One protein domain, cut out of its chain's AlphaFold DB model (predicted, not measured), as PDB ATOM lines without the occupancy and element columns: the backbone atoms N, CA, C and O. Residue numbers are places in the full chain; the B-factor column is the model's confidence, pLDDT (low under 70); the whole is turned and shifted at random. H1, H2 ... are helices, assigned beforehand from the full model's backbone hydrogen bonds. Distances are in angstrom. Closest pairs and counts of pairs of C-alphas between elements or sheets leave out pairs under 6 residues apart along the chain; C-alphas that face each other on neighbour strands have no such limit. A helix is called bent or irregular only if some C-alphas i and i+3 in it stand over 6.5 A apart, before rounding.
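This is residues 50 to 175, 198 to 204, 567 to 574 and 591 to 617 of the 730 residues of the protein "Hypothetical protein" of Aplanochytrium stocchinoi (UniProt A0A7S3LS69). A spread cluster of helices set mostly at wide angles to each other: H4 lies in the middle, side by side with much of the long H10, while H2, with H7 and the short H3 packed on it, makes a corner with H4 about at a right angle, residues 67 to 71 meeting residues 101 to 104, and H1 makes another corner with residues 593 to 601 of H10. H8 lies far out at one end of the longest axis and H5 and H6 at the other; residues 124 to 138 and 610 to 617 stick out. The printed part has 168 residues with ten named helices, H1 to H10 in order along the chain, and no named strand, so its class is all helix. It is only just compact, close to loose, with a radius of gyration of the C-alphas of 18.0 A and spans of 54 by 44 by 41 A.

Start at Glu 50 and find C-alpha 53 at (152.548, 127.177, 191.677), where H1, residues 53 to 61, begins. Next comes H2, residues 64 to 87, 33.6 A from first to last C-alpha, with a kink of 27 degrees near residue 71; it is neither bent nor irregular, but only just: C-alphas 70 and 73 are 6.5 A apart. H3 takes residues 93 to 96. Find C-alpha 101 at (153.032, 113.303, 177.889); from there H4 runs through residues 101 to 116 over 22.8 A. H5 is residues 122 to 126, and H6, residues 133 to 143, is 15.7 A long; it is neither bent nor irregular, but only just, with C-alphas 134 and 137 6.2 A apart. H7 is residues 148 to 157, 14.2 A long, and H8 residues 165 to 175, 15.8 A long. After the cuts look for H9, residues 567 to 574, and H10, residues 591 to 617, which runs 39.3 A to C-alpha 617 at (169.989, 99.259, 185.488).

Begin at the hub, H2, which touches three helices. Its residues 78 to 86 touch H3, the closest C-alphas being those of Lys 82 and Tyr 96, 5.2 A apart. Its residues 74 to 78 touch H7, closest at the C-alphas of Thr 74 and Cys 157, 5.4 A; the two run opposite ways at a steep tilt of 70.0 degrees, only just short of about perpendicular. H3 and H7 touch too, with the C-alphas of Asp 95 and Arg 150 4.9 A apart. Residues 67 to 71 of H2 touch residues 101 to 104 of H4 about perpendicular, at 81 degrees, closest at the C-alphas of Ile 67 and Glu 101, 7.0 A. Move on to H4 and H10: they touch with 26 pairs of C-alphas within 8 A, closest at Ala 109 and Cys 598, 4.6 A, and run opposite ways at a shallow tilt of 33 degrees, only just short of steep. H1 touches residues 593 to 601 of H10 about perpendicular, at 85 degrees, the C-alphas of Glu 54 and Leu 597 being 5.6 A apart. H9 is close to H1 but not clearly touching, at the C-alphas of Phe 61 and Met 572, 7.0 A; H6 is likewise close to H10, at those of Asn 142 and Ser 606, 7.0 A. H5 and H8 touch no helix. In H1, H4, H5, H7, H8 and H9 every O i to N i+4 pair is within hydrogen-bond range; in H2 it is 18 of 20, in H10 20 of 23, in H6 3 of 7, beside 2 of 8 O i to N i+3 pairs, and H3 is too short for such a pair.

The two C-alphas farthest apart, those of Lys 132 and Arg 173, are 56.2 A apart. Look for three cuts: C-alphas 175 and 198 are 16.5 A apart, 204 and 567 16.6 A, and 574 and 591 10.7 A. Of the links that are printed whole, H5 to H6 and H7 to H8 are short and the others tight. The mean pLDDT of the printed part is 70.6; in this model it is under 70 at residues 50, 118 to 149, 153, 156 to 175, 198 to 204 and 608 to 617.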
ATOM      1  N   GLU A  50     155.026 128.794 197.755       68.31
ATOM      2  CA  GLU A  50     155.426 127.481 197.259       68.31
ATOM      3  C   GLU A  50     156.026 127.587 195.855       68.31
ATOM      4  O   GLU A  50     155.407 128.011 194.870       68.31
ATOM      5  N   ARG A  51     157.278 127.136 195.762       72.62
ATOM      6  CA  ARG A  51     157.898 126.748 194.498       72.62
ATOM      7  C   ARG A  51     156.970 125.756 193.785       72.62
ATOM      8  O   ARG A  51     156.652 124.717 194.348       72.62
ATOM      9  N   GLY A  52     156.580 126.057 192.547       84.00
ATOM     10  CA  GLY A  52     155.820 125.137 191.694       84.00
ATOM     11  C   GLY A  52     154.382 125.557 191.408       84.00
ATOM     12  O   GLY A  52     153.727 124.915 190.588       84.00
ATOM     13  N   ILE A  53     153.887 126.652 191.992       88.00
ATOM     14  CA  ILE A  53     152.548 127.177 191.677       88.00
ATOM     15  C   ILE A  53     152.373 127.509 190.183       88.00
ATOM     16  O   ILE A  53     151.291 127.312 189.636       88.00
ATOM     17  N   GLU A  54     153.439 127.921 189.490       92.50
ATOM     18  CA  GLU A  54     153.459 128.098 188.033       92.50
ATOM     19  C   GLU A  54     153.085 126.799 187.305       92.50
ATOM     20  O   GLU A  54     152.279 126.811 186.375       92.50
ATOM     21  N   TYR A  55     153.651 125.673 187.749       91.38
ATOM     22  CA  TYR A  55     153.383 124.353 187.183       91.38
ATOM     23  C   TYR A  55     151.979 123.858 187.535       91.38
ATOM     24  O   TYR A  55     151.297 123.292 186.686       91.38
ATOM     25  N   LEU A  56     151.500 124.116 188.752       89.19
ATOM     26  CA  LEU A  56     150.138 123.748 189.151       89.19
ATOM     27  C   LEU A  56     149.087 124.507 188.335       89.19
ATOM     28  O   LEU A  56     148.132 123.901 187.847       89.19
ATOM     29  N   ILE A  57     149.293 125.807 188.113       88.62
ATOM     30  CA  ILE A  57     148.461 126.603 187.202       88.62
ATOM     31  C   ILE A  57     148.560 126.049 185.774       88.62
ATOM     32  O   ILE A  57     147.536 125.893 185.109       88.62
ATOM     33  N   PHE A  58     149.761 125.685 185.316       91.69
ATOM     34  CA  PHE A  58     149.939 125.055 184.010       91.69
ATOM     35  C   PHE A  58     149.126 123.763 183.876       91.69
ATOM     36  O   PHE A  58     148.400 123.640 182.899       91.69
ATOM     37  N   VAL A  59     149.173 122.845 184.847       89.06
ATOM     38  CA  VAL A  59     148.416 121.575 184.820       89.06
ATOM     39  C   VAL A  59     146.902 121.807 184.844       89.06
ATOM     40  O   VAL A  59     146.149 121.006 184.300       89.06
ATOM     41  N   ARG A  60     146.432 122.911 185.435       86.00
ATOM     42  CA  ARG A  60     145.008 123.278 185.391       86.00
ATOM     43  C   ARG A  60     144.563 123.740 184.007       86.00
ATOM     44  O   ARG A  60     143.483 123.370 183.570       86.00
ATOM     45  N   PHE A  61     145.385 124.535 183.329       83.81
ATOM     46  CA  PHE A  61     145.099 125.008 181.972       83.81
ATOM     47  C   PHE A  61     145.370 123.934 180.904       83.81
ATOM     48  O   PHE A  61     144.682 123.880 179.890       83.81
ATOM     49  N   TRP A  62     146.375 123.092 181.128       84.88
ATOM     50  CA  TRP A  62     146.765 121.952 180.300       84.88
ATOM     51  C   TRP A  62     146.427 120.660 181.026       84.88
ATOM     52  O   TRP A  62     147.316 119.898 181.410       84.88
ATOM     53  N   ASP A  63     145.134 120.440 181.236       84.94
ATOM     54  CA  ASP A  63     144.670 119.189 181.814       84.94
ATOM     55  C   ASP A  63     144.988 117.991 180.899       84.94
ATOM     56  O   ASP A  63     145.445 118.115 179.754       84.94
ATOM     57  N   GLN A  64     144.757 116.791 181.428       85.00
ATOM     58  CA  GLN A  64     145.058 115.556 180.718       85.00
ATOM     59  C   GLN A  64     144.287 115.447 179.393       85.00
ATOM     60  O   GLN A  64     144.814 114.915 178.415       85.00
ATOM     61  N   GLU A  65     143.064 115.973 179.316       81.12
ATOM     62  CA  GLU A  65     142.258 115.928 178.095       81.12
ATOM     63  C   GLU A  65     142.847 116.831 177.007       81.12
ATOM     64  O   GLU A  65     143.002 116.391 175.862       81.12
ATOM     65  N   MET A  66     143.258 118.050 177.363       79.56
ATOM     66  CA  MET A  66     143.948 118.967 176.457       79.56
ATOM     67  C   MET A  66     145.274 118.380 175.978       79.56
ATOM     68  O   MET A  66     145.547 118.375 174.776       79.56
ATOM     69  N   ILE A  67     146.073 117.808 176.880       84.31
ATOM     70  CA  ILE A  67     147.315 117.106 176.525       84.31
ATOM     71  C   ILE A  67     147.031 115.981 175.517       84.31
ATOM     72  O   ILE A  67     147.701 115.887 174.484       84.31
ATOM     73  N   LEU A  68     146.003 115.162 175.757       83.25
ATOM     74  CA  LEU A  68     145.615 114.076 174.855       83.25
ATOM     75  C   LEU A  68     145.129 114.576 173.487       83.25
ATOM     76  O   LEU A  68     145.387 113.904 172.484       83.25
ATOM     77  N   CYS A  69     144.490 115.748 173.419       79.62
ATOM     78  CA  CYS A  69     144.091 116.376 172.154       79.62
ATOM     79  C   CYS A  69     145.296 116.744 171.276       79.62
ATOM     80  O   CYS A  69     145.197 116.697 170.051       79.62
ATOM     81  N   PHE A  70     146.450 117.052 171.876       80.69
ATOM     82  CA  PHE A  70     147.697 117.245 171.133       80.69
ATOM     83  C   PHE A  70     148.408 115.919 170.849       80.69
ATOM     84  O   PHE A  70     148.905 115.721 169.739       80.69
ATOM     85  N   LEU A  71     148.460 115.004 171.821       84.69
ATOM     86  CA  LEU A  71     149.202 113.748 171.694       84.69
ATOM     87  C   LEU A  71     148.608 112.808 170.646       84.69
ATOM     88  O   LEU A  71     149.349 112.330 169.790       84.69
ATOM     89  N   LYS A  72     147.295 112.542 170.692       86.75
ATOM     90  CA  LYS A  72     146.649 111.523 169.845       86.75
ATOM     91  C   LYS A  72     146.887 111.746 168.347       86.75
ATOM     92  O   LYS A  72     147.523 110.886 167.734       86.75
ATOM     93  N   PRO A  73     146.488 112.886 167.753       82.19
ATOM     94  CA  PRO A  73     146.640 113.062 166.313       82.19
ATOM     95  C   PRO A  73     148.118 113.220 165.912       82.19
ATOM     96  O   PRO A  73     148.531 112.782 164.840       82.19
ATOM     97  N   THR A  74     148.959 113.744 166.812       81.56
ATOM     98  CA  THR A  74     150.410 113.820 166.580       81.56
ATOM     99  C   THR A  74     151.043 112.435 166.536       81.56
ATOM    100  O   THR A  74     151.900 112.178 165.688       81.56
ATOM    101  N   ASN A  75     150.617 111.526 167.412       89.19
ATOM    102  CA  ASN A  75     151.089 110.145 167.441       89.19
ATOM    103  C   ASN A  75     150.594 109.351 166.236       89.19
ATOM    104  O   ASN A  75     151.368 108.579 165.675       89.19
ATOM    105  N   GLU A  76     149.362 109.573 165.781       85.81
ATOM    106  CA  GLU A  76     148.865 108.992 164.529       85.81
ATOM    107  C   GLU A  76     149.710 109.427 163.326       85.81
ATOM    108  O   GLU A  76     150.129 108.589 162.520       85.81
ATOM    109  N   GLU A  77     150.056 110.712 163.235       83.38
ATOM    110  CA  GLU A  77     150.924 111.200 162.165       83.38
ATOM    111  C   GLU A  77     152.363 110.669 162.285       83.38
ATOM    112  O   GLU A  77     152.980 110.301 161.280       83.38
ATOM    113  N   LEU A  78     152.909 110.604 163.504       83.19
ATOM    114  CA  LEU A  78     154.228 110.019 163.759       83.19
ATOM    115  C   LEU A  78     154.267 108.554 163.316       83.19
ATOM    116  O   LEU A  78     155.195 108.177 162.597       83.19
ATOM    117  N   LYS A  79     153.239 107.758 163.644       90.94
ATOM    118  CA  LYS A  79     153.099 106.368 163.179       90.94
ATOM    119  C   LYS A  79     153.053 106.289 161.653       90.94
ATOM    120  O   LYS A  79     153.813 105.513 161.069       90.94
ATOM    121  N   ALA A  80     152.242 107.124 161.001       88.31
ATOM    122  CA  ALA A  80     152.136 107.148 159.541       88.31
ATOM    123  C   ALA A  80     153.482 107.477 158.867       88.31
ATOM    124  O   ALA A  80     153.909 106.791 157.935       88.31
ATOM    125  N   LYS A  81     154.211 108.480 159.375       85.94
ATOM    126  CA  LYS A  81     155.543 108.832 158.855       85.94
ATOM    127  C   LYS A  81     156.597 107.777 159.151       85.94
ATOM    128  O   LYS A  81     157.440 107.525 158.292       85.94
ATOM    129  N   LYS A  82     156.549 107.156 160.332       92.06
ATOM    130  CA  LYS A  82     157.420 106.030 160.688       92.06
ATOM    131  C   LYS A  82     157.243 104.891 159.688       92.06
ATOM    132  O   LYS A  82     158.236 104.394 159.165       92.06
ATOM    133  N   GLN A  83     155.998 104.532 159.372       94.38
ATOM    134  CA  GLN A  83     155.683 103.488 158.398       94.38
ATOM    135  C   GLN A  83     156.152 103.861 156.985       94.38
ATOM    136  O   GLN A  83     156.812 103.054 156.336       94.38
ATOM    137  N   ALA A  84     155.905 105.094 156.535       91.31
ATOM    138  CA  ALA A  84     156.383 105.567 155.233       91.31
ATOM    139  C   ALA A  84     157.920 105.515 155.116       91.31
ATOM    140  O   ALA A  84     158.458 105.099 154.093       91.31
ATOM    141  N   ARG A  85     158.643 105.891 156.181       91.19
ATOM    142  CA  ARG A  85     160.113 105.817 156.238       91.19
ATOM    143  C   ARG A  85     160.633 104.385 156.242       91.19
ATOM    144  O   ARG A  85     161.625 104.115 155.568       91.19
ATOM    145  N   LEU A  86     159.960 103.495 156.973       92.81
ATOM    146  CA  LEU A  86     160.282 102.070 157.014       92.81
ATOM    147  C   LEU A  86     160.152 101.444 155.618       92.81
ATOM    148  O   LEU A  86     161.075 100.773 155.166       92.81
ATOM    149  N   LEU A  87     159.049 101.726 154.915       94.19
ATOM    150  CA  LEU A  87     158.811 101.251 153.546       94.19
ATOM    151  C   LEU A  87     159.844 101.793 152.547       94.19
ATOM    152  O   LEU A  87     160.231 101.091 151.622       94.19
ATOM    153  N   ALA A  88     160.334 103.015 152.760       94.25
ATOM    154  CA  ALA A  88     161.381 103.629 151.947       94.25
ATOM    155  C   ALA A  88     162.817 103.190 152.325       94.25
ATOM    156  O   ALA A  88     163.782 103.722 151.779       94.25
ATOM    157  N   GLY A  89     162.992 102.255 153.269       94.94
ATOM    158  CA  GLY A  89     164.312 101.745 153.669       94.94
ATOM    159  C   GLY A  89     165.185 102.749 154.435       94.94
ATOM    160  O   GLY A  89     166.396 102.549 154.569       94.94
ATOM    161  N   HIS A  90     164.607 103.837 154.951       91.75
ATOM    162  CA  HIS A  90     165.358 104.819 155.728       91.75
ATOM    163  C   HIS A  90     165.638 104.305 157.144       91.75
ATOM    164  O   HIS A  90     164.729 103.883 157.849       91.75
ATOM    165  N   ARG A  91     166.891 104.412 157.607       88.25
ATOM    166  CA  ARG A  91     167.311 103.967 158.954       88.25
ATOM    167  C   ARG A  91     166.909 104.918 160.091       88.25
ATOM    168  O   ARG A  91     167.065 104.574 161.255       88.25
ATOM    169  N   ASP A  92     166.404 106.112 159.779       84.62
ATOM    170  CA  ASP A  92     166.062 107.156 160.757       84.62
ATOM    171  C   ASP A  92     164.609 107.085 161.265       84.62
ATOM    172  O   ASP A  92     164.107 108.024 161.878       84.62
ATOM    173  N   TYR A  93     163.919 105.958 161.068       83.38
ATOM    174  CA  TYR A  93     162.522 105.788 161.486       83.38
ATOM    175  C   TYR A  93     162.313 105.895 163.012       83.38
ATOM    176  O   TYR A  93     161.209 106.209 163.456       83.38
ATOM    177  N   ASN A  94     163.352 105.679 163.828       83.12
ATOM    178  CA  ASN A  94     163.279 105.819 165.290       83.12
ATOM    179  C   ASN A  94     163.008 107.264 165.744       83.12
ATOM    180  O   ASN A  94     162.368 107.468 166.777       83.12
ATOM    181  N   ASP A  95     163.378 108.266 164.935       81.50
ATOM    182  CA  ASP A  95     163.036 109.672 165.193       81.50
ATOM    183  C   ASP A  95     161.513 109.930 165.101       81.50
ATOM    184  O   ASP A  95     161.041 111.000 165.491       81.50
ATOM    185  N   TYR A  96     160.723 108.952 164.635       86.50
ATOM    186  CA  TYR A  96     159.264 109.004 164.490       86.50
ATOM    187  C   TYR A  96     158.516 108.089 165.481       86.50
ATOM    188  O   TYR A  96     157.385 107.689 165.218       86.50
ATOM    189  N   ARG A  97     159.115 107.745 166.634       90.00
ATOM    190  CA  ARG A  97     158.388 107.064 167.727       90.00
ATOM    191  C   ARG A  97     157.214 107.906 168.249       90.00
ATOM    192  O   ARG A  97     157.176 109.114 168.030       90.00
ATOM    193  N   GLU A  98     156.273 107.291 168.946       90.56
ATOM    194  CA  GLU A  98     155.172 108.016 169.595       90.56
ATOM    195  C   GLU A  98     155.703 108.946 170.694       90.56
ATOM    196  O   GLU A  98     156.779 108.707 171.244       90.56
ATOM    197  N   LEU A  99     154.992 110.040 170.942       88.12
ATOM    198  CA  LEU A  99     155.248 110.993 172.013       88.12
ATOM    199  C   LEU A  99     154.514 110.574 173.280       88.12
ATOM    200  O   LEU A  99     153.310 110.307 173.236       88.12
ATOM    201  N   GLY A 100     155.241 110.579 174.394       91.19
ATOM    202  CA  GLY A 100     154.653 110.574 175.733       91.19
ATOM    203  C   GLY A 100     154.228 111.976 176.183       91.19
ATOM    204  O   GLY A 100     154.625 112.983 175.591       91.19
ATOM    205  N   GLU A 101     153.451 112.043 177.263       90.81
ATOM    206  CA  GLU A 101     153.032 113.303 177.889       90.81
ATOM    207  C   GLU A 101     154.226 114.165 178.317       90.81
ATOM    208  O   GLU A 101     154.273 115.355 177.999       90.81
ATOM    209  N   ASP A 102     155.241 113.567 178.939       87.56
ATOM    210  CA  ASP A 102     156.412 114.315 179.407       87.56
ATOM    211  C   ASP A 102     157.254 114.858 178.251       87.56
ATOM    212  O   ASP A 102     157.824 115.944 178.350       87.56
ATOM    213  N   GLU A 103     157.302 114.149 177.117       85.69
ATOM    214  CA  GLU A 103     157.955 114.663 175.910       85.69
ATOM    215  C   GLU A 103     157.208 115.873 175.335       85.69
ATOM    216  O   GLU A 103     157.842 116.807 174.837       85.69
ATOM    217  N   LEU A 104     155.873 115.885 175.414       87.62
ATOM    218  CA  LEU A 104     155.069 117.032 175.000       87.62
ATOM    219  C   LEU A 104     155.246 118.221 175.959       87.62
ATOM    220  O   LEU A 104     155.410 119.352 175.498       87.62
ATOM    221  N   LYS A 105     155.298 117.984 177.274       88.19
ATOM    222  CA  LYS A 105     155.601 119.028 178.272       88.19
ATOM    223  C   LYS A 105     156.997 119.620 178.069       88.19
ATOM    224  O   LYS A 105     157.148 120.842 178.038       88.19
ATOM    225  N   ALA A 106     158.003 118.780 177.830       84.31
ATOM    226  CA  ALA A 106     159.354 119.227 177.497       84.31
ATOM    227  C   ALA A 106     159.392 120.016 176.174       84.31
ATOM    228  O   ALA A 106     160.137 120.992 176.041       84.31
ATOM    229  N   TYR A 107     158.555 119.647 175.198       86.50
ATOM    230  CA  TYR A 107     158.375 120.431 173.978       86.50
ATOM    231  C   TYR A 107     157.782 121.821 174.264       86.50
ATOM    232  O   TYR A 107     158.286 122.809 173.727       86.50
ATOM    233  N   PHE A 108     156.777 121.937 175.137       89.38
ATOM    234  CA  PHE A 108     156.260 123.244 175.560       89.38
ATOM    235  C   PHE A 108     157.317 124.080 176.286       89.38
ATOM    236  O   PHE A 108     157.444 125.270 175.998       89.38
ATOM    237  N   ALA A 109     158.141 123.466 177.139       88.94
ATOM    238  CA  ALA A 109     159.270 124.149 177.774       88.94
ATOM    239  C   ALA A 109     160.236 124.735 176.733       88.94
ATOM    240  O   ALA A 109     160.631 125.897 176.820       88.94
ATOM    241  N   LEU A 110     160.563 123.962 175.691       85.00
ATOM    242  CA  LEU A 110     161.392 124.438 174.585       85.00
ATOM    243  C   LEU A 110     160.748 125.625 173.855       85.00
ATOM    244  O   LEU A 110     161.445 126.564 173.470       85.00
ATOM    245  N   GLU A 111     159.433 125.608 173.644       87.25
ATOM    246  CA  GLU A 111     158.733 126.728 173.010       87.25
ATOM    247  C   GLU A 111     158.734 127.991 173.872       87.25
ATOM    248  O   GLU A 111     158.969 129.078 173.335       87.25
ATOM    249  N   ILE A 112     158.530 127.852 175.183       90.50
ATOM    250  CA  ILE A 112     158.641 128.953 176.148       90.50
ATOM    251  C   ILE A 112     160.068 129.509 176.143       90.50
ATOM    252  O   ILE A 112     160.270 130.719 176.047       90.50
ATOM    253  N   HIS A 113     161.078 128.644 176.149       87.06
ATOM    254  CA  HIS A 113     162.473 129.064 176.069       87.06
ATOM    255  C   HIS A 113     162.784 129.808 174.756       87.06
ATOM    256  O   HIS A 113     163.427 130.857 174.771       87.06
ATOM    257  N   GLU A 114     162.304 129.312 173.609       83.38
ATOM    258  CA  GLU A 114     162.444 129.998 172.311       83.38
ATOM    259  C   GLU A 114     161.758 131.380 172.294       83.38
ATOM    260  O   GLU A 114     162.167 132.243 171.520       83.38
ATOM    261  N   THR A 115     160.748 131.587 173.141       85.44
ATOM    262  CA  THR A 115     160.023 132.858 173.325       85.44
ATOM    263  C   THR A 115     160.815 133.827 174.217       85.44
ATOM    264  O   THR A 115     160.913 135.018 173.931       85.44
ATOM    265  N   LEU A 116     161.433 133.315 175.287       85.88
ATOM    266  CA  LEU A 116     162.256 134.090 176.225       85.88
ATOM    267  C   LEU A 116     163.568 134.595 175.616       85.88
ATOM    268  O   LEU A 116     164.085 135.641 176.017       85.88
ATOM    269  N   VAL A 117     164.130 133.844 174.670       81.25
ATOM    270  CA  VAL A 117     165.383 134.202 174.005       81.25
ATOM    271  C   VAL A 117     165.060 135.016 172.748       81.25
ATOM    272  O   VAL A 117     164.567 134.444 171.775       81.25
ATOM    273  N   PRO A 118     165.352 136.333 172.708       65.44
ATOM    274  CA  PRO A 118     165.005 137.165 171.564       65.44
ATOM    275  C   PRO A 118     165.588 136.574 170.270       65.44
ATOM    276  O   PRO A 118     166.769 136.199 170.238       65.44
ATOM    277  N   PRO A 119     164.800 136.495 169.180       58.00
ATOM    278  CA  PRO A 119     165.208 135.843 167.945       58.00
ATOM    279  C   PRO A 119     166.190 136.726 167.168       58.00
ATOM    280  O   PRO A 119     165.870 137.287 166.126       58.00
ATOM    281  N   ARG A 120     167.433 136.838 167.640       44.66
ATOM    282  CA  ARG A 120     168.546 137.391 166.855       44.66
ATOM    283  C   ARG A 120     169.233 136.279 166.079       44.66
ATOM    284  O   ARG A 120     170.357 135.933 166.408       44.66
ATOM    285  N   ASN A 121     168.576 135.660 165.094       46.78
ATOM    286  CA  ASN A 121     169.202 134.619 164.252       46.78
ATOM    287  C   ASN A 121     169.933 133.508 165.055       46.78
ATOM    288  O   ASN A 121     170.843 132.858 164.543       46.78
ATOM    289  N   TYR A 122     169.576 133.323 166.334       49.97
ATOM    290  CA  TYR A 122     170.494 132.749 167.310       49.97
ATOM    291  C   TYR A 122     170.292 131.252 167.408       49.97
ATOM    292  O   TYR A 122     171.269 130.567 167.277       49.97
ATOM    293  N   VAL A 123     169.099 130.666 167.499       49.03
ATOM    294  CA  VAL A 123     169.027 129.202 167.733       49.03
ATOM    295  C   VAL A 123     169.825 128.385 166.697       49.03
ATOM    296  O   VAL A 123     170.575 127.500 167.081       49.03
ATOM    297  N   GLU A 124     169.807 128.750 165.412       46.94
ATOM    298  CA  GLU A 124     170.627 128.076 164.392       46.94
ATOM    299  C   GLU A 124     172.107 128.518 164.377       46.94
ATOM    300  O   GLU A 124     172.975 127.695 164.095       46.94
ATOM    301  N   LYS A 125     172.421 129.782 164.708       47.91
ATOM    302  CA  LYS A 125     173.800 130.308 164.797       47.91
ATOM    303  C   LYS A 125     174.464 129.951 166.136       47.91
ATOM    304  O   LYS A 125     175.526 129.376 166.136       47.91
ATOM    305  N   TYR A 126     173.807 130.169 167.264       46.19
ATOM    306  CA  TYR A 126     174.092 129.762 168.649       46.19
ATOM    307  C   TYR A 126     174.243 128.251 168.857       46.19
ATOM    308  O   TYR A 126     175.133 127.847 169.600       46.19
ATOM    309  N   MET A 127     173.454 127.405 168.175       50.16
ATOM    310  CA  MET A 127     173.734 125.957 168.138       50.16
ATOM    311  C   MET A 127     175.013 125.643 167.340       50.16
ATOM    312  O   MET A 127     175.671 124.647 167.622       50.16
ATOM    313  N   LYS A 128     175.392 126.488 166.367       53.09
ATOM    314  CA  LYS A 128     176.562 126.300 165.487       53.09
ATOM    315  C   LYS A 128     177.845 127.022 165.945       53.09
ATOM    316  O   LYS A 128     178.930 126.587 165.579       53.09
ATOM    317  N   THR A 129     177.780 128.091 166.746       48.47
ATOM    318  CA  THR A 129     178.933 128.937 167.115       48.47
ATOM    319  C   THR A 129     179.052 129.134 168.631       48.47
ATOM    320  O   THR A 129     178.311 129.906 169.231       48.47
ATOM    321  N   LYS A 130     180.030 128.422 169.214       46.31
ATOM    322  CA  LYS A 130     180.758 128.638 170.487       46.31
ATOM    323  C   LYS A 130     180.007 129.339 171.646       46.31
ATOM    324  O   LYS A 130     180.232 130.509 171.936       46.31
ATOM    325  N   MET A 131     179.248 128.566 172.425       43.22
ATOM    326  CA  MET A 131     178.960 128.879 173.836       43.22
ATOM    327  C   MET A 131     180.189 128.598 174.728       43.22
ATOM    328  O   MET A 131     180.871 127.590 174.527       43.22
ATOM    329  N   LYS A 132     180.437 129.433 175.752       46.00
ATOM    330  CA  LYS A 132     181.425 129.146 176.813       46.00
ATOM    331  C   LYS A 132     181.021 127.870 177.596       46.00
ATOM    332  O   LYS A 132     179.839 127.729 177.918       46.00
ATOM    333  N   PRO A 133     181.962 126.975 177.962       50.50
ATOM    334  CA  PRO A 133     181.673 125.640 178.511       50.50
ATOM    335  C   PRO A 133     180.759 125.604 179.747       50.50
ATOM    336  O   PRO A 133     179.916 124.722 179.853       50.50
ATOM    337  N   LYS A 134     180.849 126.585 180.653       46.84
ATOM    338  CA  LYS A 134     180.099 126.564 181.925       46.84
ATOM    339  C   LYS A 134     178.580 126.738 181.793       46.84
ATOM    340  O   LYS A 134     177.857 126.286 182.666       46.84
ATOM    341  N   ARG A 135     178.075 127.355 180.715       44.72
ATOM    342  CA  ARG A 135     176.622 127.401 180.431       44.72
ATOM    343  C   ARG A 135     176.162 126.264 179.509       44.72
ATOM    344  O   ARG A 135     174.960 126.103 179.329       44.72
ATOM    345  N   ARG A 136     177.089 125.462 178.955       44.12
ATOM    346  CA  ARG A 136     176.742 124.262 178.175       44.12
ATOM    347  C   ARG A 136     176.160 123.164 179.062       44.12
ATOM    348  O   ARG A 136     175.170 122.581 178.657       44.12
ATOM    349  N   SER A 137     176.721 122.894 180.243       47.16
ATOM    350  CA  SER A 137     176.321 121.707 181.018       47.16
ATOM    351  C   SER A 137     174.852 121.734 181.436       47.16
ATOM    352  O   SER A 137     174.150 120.767 181.196       47.16
ATOM    353  N   ILE A 138     174.343 122.851 181.960       47.00
ATOM    354  CA  ILE A 138     172.965 122.898 182.477       47.00
ATOM    355  C   ILE A 138     171.928 122.796 181.342       47.00
ATOM    356  O   ILE A 138     170.941 122.084 181.464       47.00
ATOM    357  N   TYR A 139     172.158 123.446 180.196       50.44
ATOM    358  CA  TYR A 139     171.154 123.517 179.122       50.44
ATOM    359  C   TYR A 139     171.267 122.391 178.089       50.44
ATOM    360  O   TYR A 139     170.244 121.894 177.619       50.44
ATOM    361  N   TYR A 140     172.488 121.977 177.725       49.00
ATOM    362  CA  TYR A 140     172.668 120.848 176.814       49.00
ATOM    363  C   TYR A 140     172.360 119.529 177.514       49.00
ATOM    364  O   TYR A 140     171.739 118.694 176.875       49.00
ATOM    365  N   ASN A 141     172.687 119.344 178.801       50.81
ATOM    366  CA  ASN A 141     172.329 118.093 179.481       50.81
ATOM    367  C   ASN A 141     170.805 117.948 179.584       50.81
ATOM    368  O   ASN A 141     170.286 116.892 179.239       50.81
ATOM    369  N   ASN A 142     170.083 119.029 179.897       46.34
ATOM    370  CA  ASN A 142     168.630 118.977 180.090       46.34
ATOM    371  C   ASN A 142     167.811 118.795 178.794       46.34
ATOM    372  O   ASN A 142     166.718 118.237 178.845       46.34
ATOM    373  N   PHE A 143     168.319 119.211 177.624       49.12
ATOM    374  CA  PHE A 143     167.654 118.991 176.322       49.12
ATOM    375  C   PHE A 143     168.364 117.978 175.408       49.12
ATOM    376  O   PHE A 143     167.868 117.704 174.312       49.12
ATOM    377  N   SER A 144     169.488 117.390 175.842       49.44
ATOM    378  CA  SER A 144     170.263 116.383 175.085       49.44
ATOM    379  C   SER A 144     169.425 115.184 174.640       49.44
ATOM    380  O   SER A 144     169.754 114.520 173.659       49.44
ATOM    381  N   PHE A 145     168.311 114.940 175.329       53.12
ATOM    382  CA  PHE A 145     167.396 113.842 175.064       53.12
ATOM    383  C   PHE A 145     166.644 113.950 173.735       53.12
ATOM    384  O   PHE A 145     166.211 112.929 173.200       53.12
ATOM    385  N   PHE A 146     166.471 115.157 173.187       52.50
ATOM    386  CA  PHE A 146     165.903 115.307 171.855       52.50
ATOM    387  C   PHE A 146     167.011 115.502 170.828       52.50
ATOM    388  O   PHE A 146     167.656 116.550 170.762       52.50
ATOM    389  N   THR A 147     167.169 114.531 169.927       67.50
ATOM    390  CA  THR A 147     167.970 114.763 168.724       67.50
ATOM    391  C   THR A 147     167.358 115.939 167.952       67.50
ATOM    392  O   THR A 147     166.134 116.091 167.877       67.50
ATOM    393  N   ALA A 148     168.181 116.781 167.318       67.12
ATOM    394  CA  ALA A 148     167.670 117.869 166.474       67.12
ATOM    395  C   ALA A 148     166.698 117.348 165.390       67.12
ATOM    396  O   ALA A 148     165.761 118.042 164.987       67.12
ATOM    397  N   ARG A 149     166.891 116.093 164.955       68.75
ATOM    398  CA  ARG A 149     165.989 115.370 164.053       68.75
ATOM    399  C   ARG A 149     164.653 115.039 164.710       68.75
ATOM    400  O   ARG A 149     163.629 115.319 164.094       68.75
ATOM    401  N   ARG A 150     164.638 114.557 165.955       75.88
ATOM    402  CA  ARG A 150     163.416 114.309 166.731       75.88
ATOM    403  C   ARG A 150     162.642 115.596 167.000       75.88
ATOM    404  O   ARG A 150     161.449 115.623 166.726       75.88
ATOM    405  N   ILE A 151     163.297 116.692 167.401       70.75
ATOM    406  CA  ILE A 151     162.630 118.008 167.529       70.75
ATOM    407  C   ILE A 151     162.009 118.405 166.191       70.75
ATOM    408  O   ILE A 151     160.855 118.827 166.132       70.75
ATOM    409  N   LYS A 152     162.753 118.249 165.089       74.12
ATOM    410  CA  LYS A 152     162.241 118.533 163.747       74.12
ATOM    411  C   LYS A 152     161.064 117.619 163.388       74.12
ATOM    412  O   LYS A 152     160.115 118.114 162.787       74.12
ATOM    413  N   ALA A 153     161.090 116.342 163.762       67.88
ATOM    414  CA  ALA A 153     160.011 115.382 163.535       67.88
ATOM    415  C   ALA A 153     158.757 115.752 164.335       67.88
ATOM    416  O   ALA A 153     157.701 115.905 163.724       67.88
ATOM    417  N   ILE A 154     158.884 116.019 165.639       70.56
ATOM    418  CA  ILE A 154     157.803 116.491 166.522       70.56
ATOM    419  C   ILE A 154     157.211 117.788 165.981       70.56
ATOM    420  O   ILE A 154     156.020 117.842 165.682       70.56
ATOM    421  N   LYS A 155     158.060 118.791 165.715       73.25
ATOM    422  CA  LYS A 155     157.640 120.051 165.088       73.25
ATOM    423  C   LYS A 155     156.952 119.810 163.751       73.25
ATOM    424  O   LYS A 155     156.163 120.647 163.364       73.25
ATOM    425  N   THR A 156     157.262 118.744 163.011       68.25
ATOM    426  CA  THR A 156     156.613 118.433 161.725       68.25
ATOM    427  C   THR A 156     155.313 117.648 161.895       68.25
ATOM    428  O   THR A 156     154.468 117.750 161.018       68.25
ATOM    429  N   CYS A 157     155.138 116.887 162.973       59.88
ATOM    430  CA  CYS A 157     153.930 116.087 163.212       59.88
ATOM    431  C   CYS A 157     152.871 116.845 164.008       59.88
ATOM    432  O   CYS A 157     151.706 116.794 163.677       59.88
ATOM    433  N   LEU A 158     153.255 117.751 164.907       56.25
ATOM    434  CA  LEU A 158     152.306 118.751 165.416       56.25
ATOM    435  C   LEU A 158     151.726 119.643 164.288       56.25
ATOM    436  O   LEU A 158     150.819 120.436 164.526       56.25
ATOM    437  N   ARG A 159     152.252 119.548 163.051       57.88
ATOM    438  CA  ARG A 159     151.791 120.313 161.882       57.88
ATOM    439  C   ARG A 159     150.762 119.612 160.998       57.88
ATOM    440  O   ARG A 159     150.099 120.352 160.268       57.88
ATOM    441  N   CYS A 160     150.666 118.279 160.948       41.06
ATOM    442  CA  CYS A 160     149.735 117.605 160.025       41.06
ATOM    443  C   CYS A 160     148.654 116.758 160.710       41.06
ATOM    444  O   CYS A 160     147.770 116.292 159.998       41.06
ATOM    445  N   SER A 161     148.624 116.724 162.047       43.72
ATOM    446  CA  SER A 161     147.529 116.288 162.933       43.72
ATOM    447  C   SER A 161     146.123 116.834 162.606       43.72
ATOM    448  O   SER A 161     145.175 116.509 163.302       43.72
ATOM    449  N   PHE A 162     145.971 117.679 161.581       48.75
ATOM    450  CA  PHE A 162     144.744 118.407 161.237       48.75
ATOM    451  C   PHE A 162     144.459 118.401 159.722       48.75
ATOM    452  O   PHE A 162     144.038 119.418 159.175       48.75
ATOM    453  N   ARG A 163     144.821 117.330 158.996       44.03
ATOM    454  CA  ARG A 163     144.766 117.319 157.517       44.03
ATOM    455  C   ARG A 163     143.734 116.394 156.867       44.03
ATOM    456  O   ARG A 163     143.528 116.579 155.674       44.03
ATOM    457  N   ASP A 164     143.123 115.439 157.568       50.31
ATOM    458  CA  ASP A 164     142.271 114.423 156.922       50.31
ATOM    459  C   ASP A 164     140.850 114.384 157.502       50.31
ATOM    460  O   ASP A 164     140.575 113.758 158.524       50.31
ATOM    461  N   GLU A 165     139.958 115.088 156.811       44.66
ATOM    462  CA  GLU A 165     138.577 115.362 157.208       44.66
ATOM    463  C   GLU A 165     137.689 114.099 157.235       44.66
ATOM    464  O   GLU A 165     136.806 113.968 158.079       44.66
ATOM    465  N   GLU A 166     137.922 113.138 156.338       45.94
ATOM    466  CA  GLU A 166     137.098 111.925 156.174       45.94
ATOM    467  C   GLU A 166     137.374 110.878 157.260       45.94
ATOM    468  O   GLU A 166     136.468 110.219 157.782       45.94
ATOM    469  N   LYS A 167     138.646 110.736 157.638       44.94
ATOM    470  CA  LYS A 167     139.074 109.782 158.666       44.94
ATOM    471  C   LYS A 167     138.636 110.228 160.065       44.94
ATOM    472  O   LYS A 167     138.256 109.399 160.891       44.94
ATOM    473  N   GLU A 168     138.612 111.542 160.283       41.91
ATOM    474  CA  GLU A 168     138.096 112.190 161.488       41.91
ATOM    475  C   GLU A 168     136.565 112.020 161.616       41.91
ATOM    476  O   GLU A 168     136.083 111.638 162.686       41.91
ATOM    477  N   LYS A 169     135.800 112.152 160.514       40.72
ATOM    478  CA  LYS A 169     134.338 111.899 160.473       40.72
ATOM    479  C   LYS A 169     133.955 110.500 160.970       40.72
ATOM    480  O   LYS A 169     132.979 110.348 161.706       40.72
ATOM    481  N   ARG A 170     134.712 109.470 160.574       46.19
ATOM    482  CA  ARG A 170     134.404 108.066 160.906       46.19
ATOM    483  C   ARG A 170     134.633 107.757 162.391       46.19
ATOM    484  O   ARG A 170     133.769 107.158 163.026       46.19
ATOM    485  N   LEU A 171     135.742 108.240 162.955       38.78
ATOM    486  CA  LEU A 171     136.094 108.054 164.369       38.78
ATOM    487  C   LEU A 171     135.119 108.791 165.309       38.78
ATOM    488  O   LEU A 171     134.782 108.303 166.386       38.78
ATOM    489  N   ILE A 172     134.635 109.962 164.883       37.19
ATOM    490  CA  ILE A 172     133.660 110.765 165.629       37.19
ATOM    491  C   ILE A 172     132.292 110.079 165.675       37.19
ATOM    492  O   ILE A 172     131.666 110.094 166.733       37.19
ATOM    493  N   ARG A 173     131.838 109.442 164.586       40.50
ATOM    494  CA  ARG A 173     130.538 108.746 164.546       40.50
ATOM    495  C   ARG A 173     130.483 107.581 165.548       40.50
ATOM    496  O   ARG A 173     129.549 107.508 166.340       40.50
ATOM    497  N   GLU A 174     131.535 106.765 165.608       40.75
ATOM    498  CA  GLU A 174     131.639 105.632 166.546       40.75
ATOM    499  C   GLU A 174     131.704 106.065 168.024       40.75
ATOM    500  O   GLU A 174     131.206 105.371 168.915       40.75
ATOM    501  N   VAL A 175     132.298 107.229 168.308       35.38
ATOM    502  CA  VAL A 175     132.365 107.808 169.663       35.38
ATOM    503  C   VAL A 175     131.056 108.517 170.034       35.38
ATOM    504  O   VAL A 175     130.649 108.489 171.195       35.38
ATOM    505  N   THR A 198     129.906 122.207 160.136       37.47
ATOM    506  CA  THR A 198     130.388 121.993 161.505       37.47
ATOM    507  C   THR A 198     130.086 120.577 161.983       37.47
ATOM    508  O   THR A 198     130.191 120.305 163.177       37.47
ATOM    509  N   ASN A 199     129.811 119.643 161.069       37.03
ATOM    510  CA  ASN A 199     129.845 118.214 161.393       37.03
ATOM    511  C   ASN A 199     131.292 117.683 161.560       37.03
ATOM    512  O   ASN A 199     131.491 116.498 161.816       37.03
ATOM    513  N   THR A 200     132.300 118.562 161.452       40.38
ATOM    514  CA  THR A 200     133.742 118.259 161.328       40.38
ATOM    515  C   THR A 200     134.668 119.122 162.195       40.38
ATOM    516  O   THR A 200     135.832 119.334 161.865       40.38
ATOM    517  N   TYR A 201     134.210 119.612 163.346       37.16
ATOM    518  CA  TYR A 201     135.123 120.135 164.371       37.16
ATOM    519  C   TYR A 201     134.694 119.556 165.721       37.16
ATOM    520  O   TYR A 201     133.549 119.796 166.116       37.16
ATOM    521  N   PRO A 202     135.527 118.755 166.420       39.34
ATOM    522  CA  PRO A 202     135.054 117.997 167.564       39.34
ATOM    523  C   PRO A 202     134.526 118.908 168.668       39.34
ATOM    524  O   PRO A 202     134.862 120.088 168.791       39.34
ATOM    525  N   LYS A 203     133.765 118.282 169.560       39.91
ATOM    526  CA  LYS A 203     133.306 118.782 170.859       39.91
ATOM    527  C   LYS A 203     134.431 119.353 171.758       39.91
ATOM    528  O   LYS A 203     134.123 119.796 172.859       39.91
ATOM    529  N   THR A 204     135.686 119.441 171.302       42.12
ATOM    530  CA  THR A 204     136.798 120.201 171.904       42.12
ATOM    531  C   THR A 204     136.468 121.678 172.124       42.12
ATOM    532  O   THR A 204     136.942 122.248 173.100       42.12
ATOM    533  N   TRP A 567     149.127 130.721 168.685       88.12
ATOM    534  CA  TRP A 567     148.387 131.802 169.292       88.12
ATOM    535  C   TRP A 567     147.634 131.358 170.559       88.12
ATOM    536  O   TRP A 567     147.765 132.024 171.582       88.12
ATOM    537  N   ILE A 568     146.929 130.219 170.527       86.50
ATOM    538  CA  ILE A 568     146.232 129.661 171.704       86.50
ATOM    539  C   ILE A 568     147.209 129.459 172.866       86.50
ATOM    540  O   ILE A 568     146.930 129.883 173.981       86.50
ATOM    541  N   LYS A 569     148.387 128.880 172.605       88.25
ATOM    542  CA  LYS A 569     149.426 128.718 173.635       88.25
ATOM    543  C   LYS A 569     149.836 130.058 174.242       88.25
ATOM    544  O   LYS A 569     149.925 130.167 175.458       88.25
ATOM    545  N   GLY A 570     150.037 131.076 173.401       91.38
ATOM    546  CA  GLY A 570     150.342 132.436 173.847       91.38
ATOM    547  C   GLY A 570     149.270 133.013 174.775       91.38
ATOM    548  O   GLY A 570     149.616 133.551 175.826       91.38
ATOM    549  N   VAL A 571     147.989 132.841 174.433       89.75
ATOM    550  CA  VAL A 571     146.861 133.230 175.298       89.75
ATOM    551  C   VAL A 571     146.910 132.493 176.620       89.75
ATOM    552  O   VAL A 571     146.919 133.130 177.664       89.75
ATOM    553  N   MET A 572     147.019 131.164 176.583       90.38
ATOM    554  CA  MET A 572     147.027 130.346 177.794       90.38
ATOM    555  C   MET A 572     148.161 130.763 178.730       90.38
ATOM    556  O   MET A 572     147.925 130.967 179.914       90.38
ATOM    557  N   TYR A 573     149.378 130.968 178.222       93.62
ATOM    558  CA  TYR A 573     150.482 131.448 179.056       93.62
ATOM    559  C   TYR A 573     150.222 132.851 179.619       93.62
ATOM    560  O   TYR A 573     150.573 133.124 180.767       93.62
ATOM    561  N   MET A 574     149.628 133.751 178.833       93.50
ATOM    562  CA  MET A 574     149.275 135.100 179.283       93.50
ATOM    563  C   MET A 574     148.213 135.069 180.394       93.50
ATOM    564  O   MET A 574     148.376 135.737 181.415       93.50
ATOM    565  N   LYS A 591     158.232 137.612 182.303       92.94
ATOM    566  CA  LYS A 591     159.491 136.938 181.997       92.94
ATOM    567  C   LYS A 591     159.841 135.912 183.082       92.94
ATOM    568  O   LYS A 591     160.091 134.762 182.752       92.94
ATOM    569  N   SER A 592     159.786 136.314 184.353       93.06
ATOM    570  CA  SER A 592     160.048 135.424 185.494       93.06
ATOM    571  C   SER A 592     159.049 134.267 185.558       93.06
ATOM    572  O   SER A 592     159.443 133.144 185.850       93.06
ATOM    573  N   PHE A 593     157.778 134.524 185.226       94.69
ATOM    574  CA  PHE A 593     156.763 133.480 185.063       94.69
ATOM    575  C   PHE A 593     157.179 132.417 184.049       94.69
ATOM    576  O   PHE A 593     157.202 131.231 184.368       94.69
ATOM    577  N   LEU A 594     157.527 132.843 182.836       94.31
ATOM    578  CA  LEU A 594     157.923 131.932 181.770       94.31
ATOM    579  C   LEU A 594     159.233 131.195 182.095       94.31
ATOM    580  O   LEU A 594     159.349 130.015 181.774       94.31
ATOM    581  N   GLU A 595     160.203 131.856 182.737       91.75
ATOM    582  CA  GLU A 595     161.467 131.234 183.171       91.75
ATOM    583  C   GLU A 595     161.207 130.109 184.181       91.75
ATOM    584  O   GLU A 595     161.630 128.975 183.948       91.75
ATOM    585  N   ASN A 596     160.430 130.390 185.231       93.31
ATOM    586  CA  ASN A 596     160.058 129.402 186.242       93.31
ATOM    587  C   ASN A 596     159.253 128.248 185.630       93.31
ATOM    588  O   ASN A 596     159.554 127.080 185.871       93.31
ATOM    589  N   LEU A 597     158.239 128.554 184.812       94.06
ATOM    590  CA  LEU A 597     157.419 127.531 184.164       94.06
ATOM    591  C   LEU A 597     158.269 126.619 183.267       94.06
ATOM    592  O   LEU A 597     158.107 125.400 183.292       94.06
ATOM    593  N   CYS A 598     159.198 127.196 182.503       92.19
ATOM    594  CA  CYS A 598     160.133 126.438 181.680       92.19
ATOM    595  C   CYS A 598     161.010 125.506 182.531       92.19
ATOM    596  O   CYS A 598     161.180 124.341 182.172       92.19
ATOM    597  N   GLU A 599     161.552 125.997 183.647       88.31
ATOM    598  CA  GLU A 599     162.374 125.204 184.566       88.31
ATOM    599  C   GLU A 599     161.595 124.022 185.157       88.31
ATOM    600  O   GLU A 599     162.095 122.893 185.143       88.31
ATOM    601  N   TYR A 600     160.348 124.234 185.593       91.06
ATOM    602  CA  TYR A 600     159.505 123.155 186.120       91.06
ATOM    603  C   TYR A 600     159.183 122.095 185.067       91.06
ATOM    604  O   TYR A 600     159.336 120.904 185.336       91.06
ATOM    605  N   LEU A 601     158.791 122.506 183.856       88.06
ATOM    606  CA  LEU A 601     158.468 121.570 182.774       88.06
ATOM    607  C   LEU A 601     159.675 120.712 182.360       88.06
ATOM    608  O   LEU A 601     159.500 119.559 181.972       88.06
ATOM    609  N   ILE A 602     160.895 121.252 182.456       83.06
ATOM    610  CA  ILE A 602     162.135 120.503 182.209       83.06
ATOM    611  C   ILE A 602     162.440 119.559 183.373       83.06
ATOM    612  O   ILE A 602     162.723 118.386 183.149       83.06
ATOM    613  N   THR A 603     162.380 120.060 184.609       82.31
ATOM    614  CA  THR A 603     162.768 119.299 185.807       82.31
ATOM    615  C   THR A 603     161.914 118.043 185.973       82.31
ATOM    616  O   THR A 603     162.460 116.969 186.213       82.31
ATOM    617  N   PHE A 604     160.599 118.151 185.751       78.56
ATOM    618  CA  PHE A 604     159.685 117.002 185.780       78.56
ATOM    619  C   PHE A 604     159.999 115.950 184.705       78.56
ATOM    620  O   PHE A 604     159.813 114.762 184.941       78.56
ATOM    621  N   HIS A 605     160.493 116.361 183.533       76.88
ATOM    622  CA  HIS A 605     160.891 115.417 182.489       76.88
ATOM    623  C   HIS A 605     162.193 114.683 182.838       76.88
ATOM    624  O   HIS A 605     162.328 113.493 182.554       76.88
ATOM    625  N   SER A 606     163.159 115.390 183.433       73.00
ATOM    626  CA  SER A 606     164.458 114.815 183.796       73.00
ATOM    627  C   SER A 606     164.350 113.809 184.945       73.00
ATOM    628  O   SER A 606     164.957 112.743 184.861       73.00
ATOM    629  N   SER A 607     163.544 114.097 185.973       72.81
ATOM    630  CA  SER A 607     163.402 113.213 187.141       72.81
ATOM    631  C   SER A 607     162.787 111.852 186.796       72.81
ATOM    632  O   SER A 607     163.214 110.838 187.342       72.81
ATOM    633  N   TYR A 608     161.847 111.805 185.847       64.56
ATOM    634  CA  TYR A 608     161.224 110.552 185.403       64.56
ATOM    635  C   TYR A 608     162.217 109.620 184.689       64.56
ATOM    636  O   TYR A 608     162.175 108.399 184.827       64.56
ATOM    637  N   LYS A 609     163.161 110.195 183.937       60.38
ATOM    638  CA  LYS A 609     164.174 109.409 183.224       60.38
ATOM    639  C   LYS A 609     165.268 108.877 184.126       60.38
ATOM    640  O   LYS A 609     165.782 107.804 183.838       60.38
ATOM    641  N   GLU A 610     165.629 109.604 185.179       58.72
ATOM    642  CA  GLU A 610     166.555 109.070 186.176       58.72
ATOM    643  C   GLU A 610     165.923 107.863 186.876       58.72
ATOM    644  O   GLU A 610     166.579 106.829 186.967       58.72
ATOM    645  N   SER A 611     164.633 107.910 187.237       50.38
ATOM    646  CA  SER A 611     163.952 106.730 187.789       50.38
ATOM    647  C   SER A 611     163.873 105.557 186.807       50.38
ATOM    648  O   SER A 611     164.172 104.436 187.208       50.38
ATOM    649  N   ASP A 612     163.557 105.789 185.529       48.09
ATOM    650  CA  ASP A 612     163.526 104.711 184.526       48.09
ATOM    651  C   ASP A 612     164.925 104.135 184.253       48.09
ATOM    652  O   ASP A 612     165.073 102.927 184.087       48.09
ATOM    653  N   PHE A 613     165.967 104.975 184.245       45.12
ATOM    654  CA  PHE A 613     167.353 104.535 184.077       45.12
ATOM    655  C   PHE A 613     167.811 103.664 185.252       45.12
ATOM    656  O   PHE A 613     168.418 102.619 185.025       45.12
ATOM    657  N   TYR A 614     167.474 104.046 186.490       43.81
ATOM    658  CA  TYR A 614     167.760 103.230 187.672       43.81
ATOM    659  C   TYR A 614     166.954 101.931 187.688       43.81
ATOM    660  O   TYR A 614     167.500 100.908 188.084       43.81
ATOM    661  N   VAL A 615     165.701 101.922 187.224       44.31
ATOM    662  CA  VAL A 615     164.900 100.689 187.123       44.31
ATOM    663  C   VAL A 615     165.467  99.747 186.056       44.31
ATOM    664  O   VAL A 615     165.599  98.557 186.328       44.31
ATOM    665  N   ASP A 616     165.880 100.252 184.891       42.62
ATOM    666  CA  ASP A 616     166.496  99.437 183.832       42.62
ATOM    667  C   ASP A 616     167.903  98.934 184.212       42.62
ATOM    668  O   ASP A 616     168.267  97.809 183.862       42.62
ATOM    669  N   GLU A 617     168.713  99.729 184.921       47.09
ATOM    670  CA  GLU A 617     169.989  99.259 185.488       47.09
ATOM    671  C   GLU A 617     169.765  98.230 186.595       47.09
ATOM    672  O   GLU A 617     170.414  97.186 186.589       47.09
TER     673      GLU A 617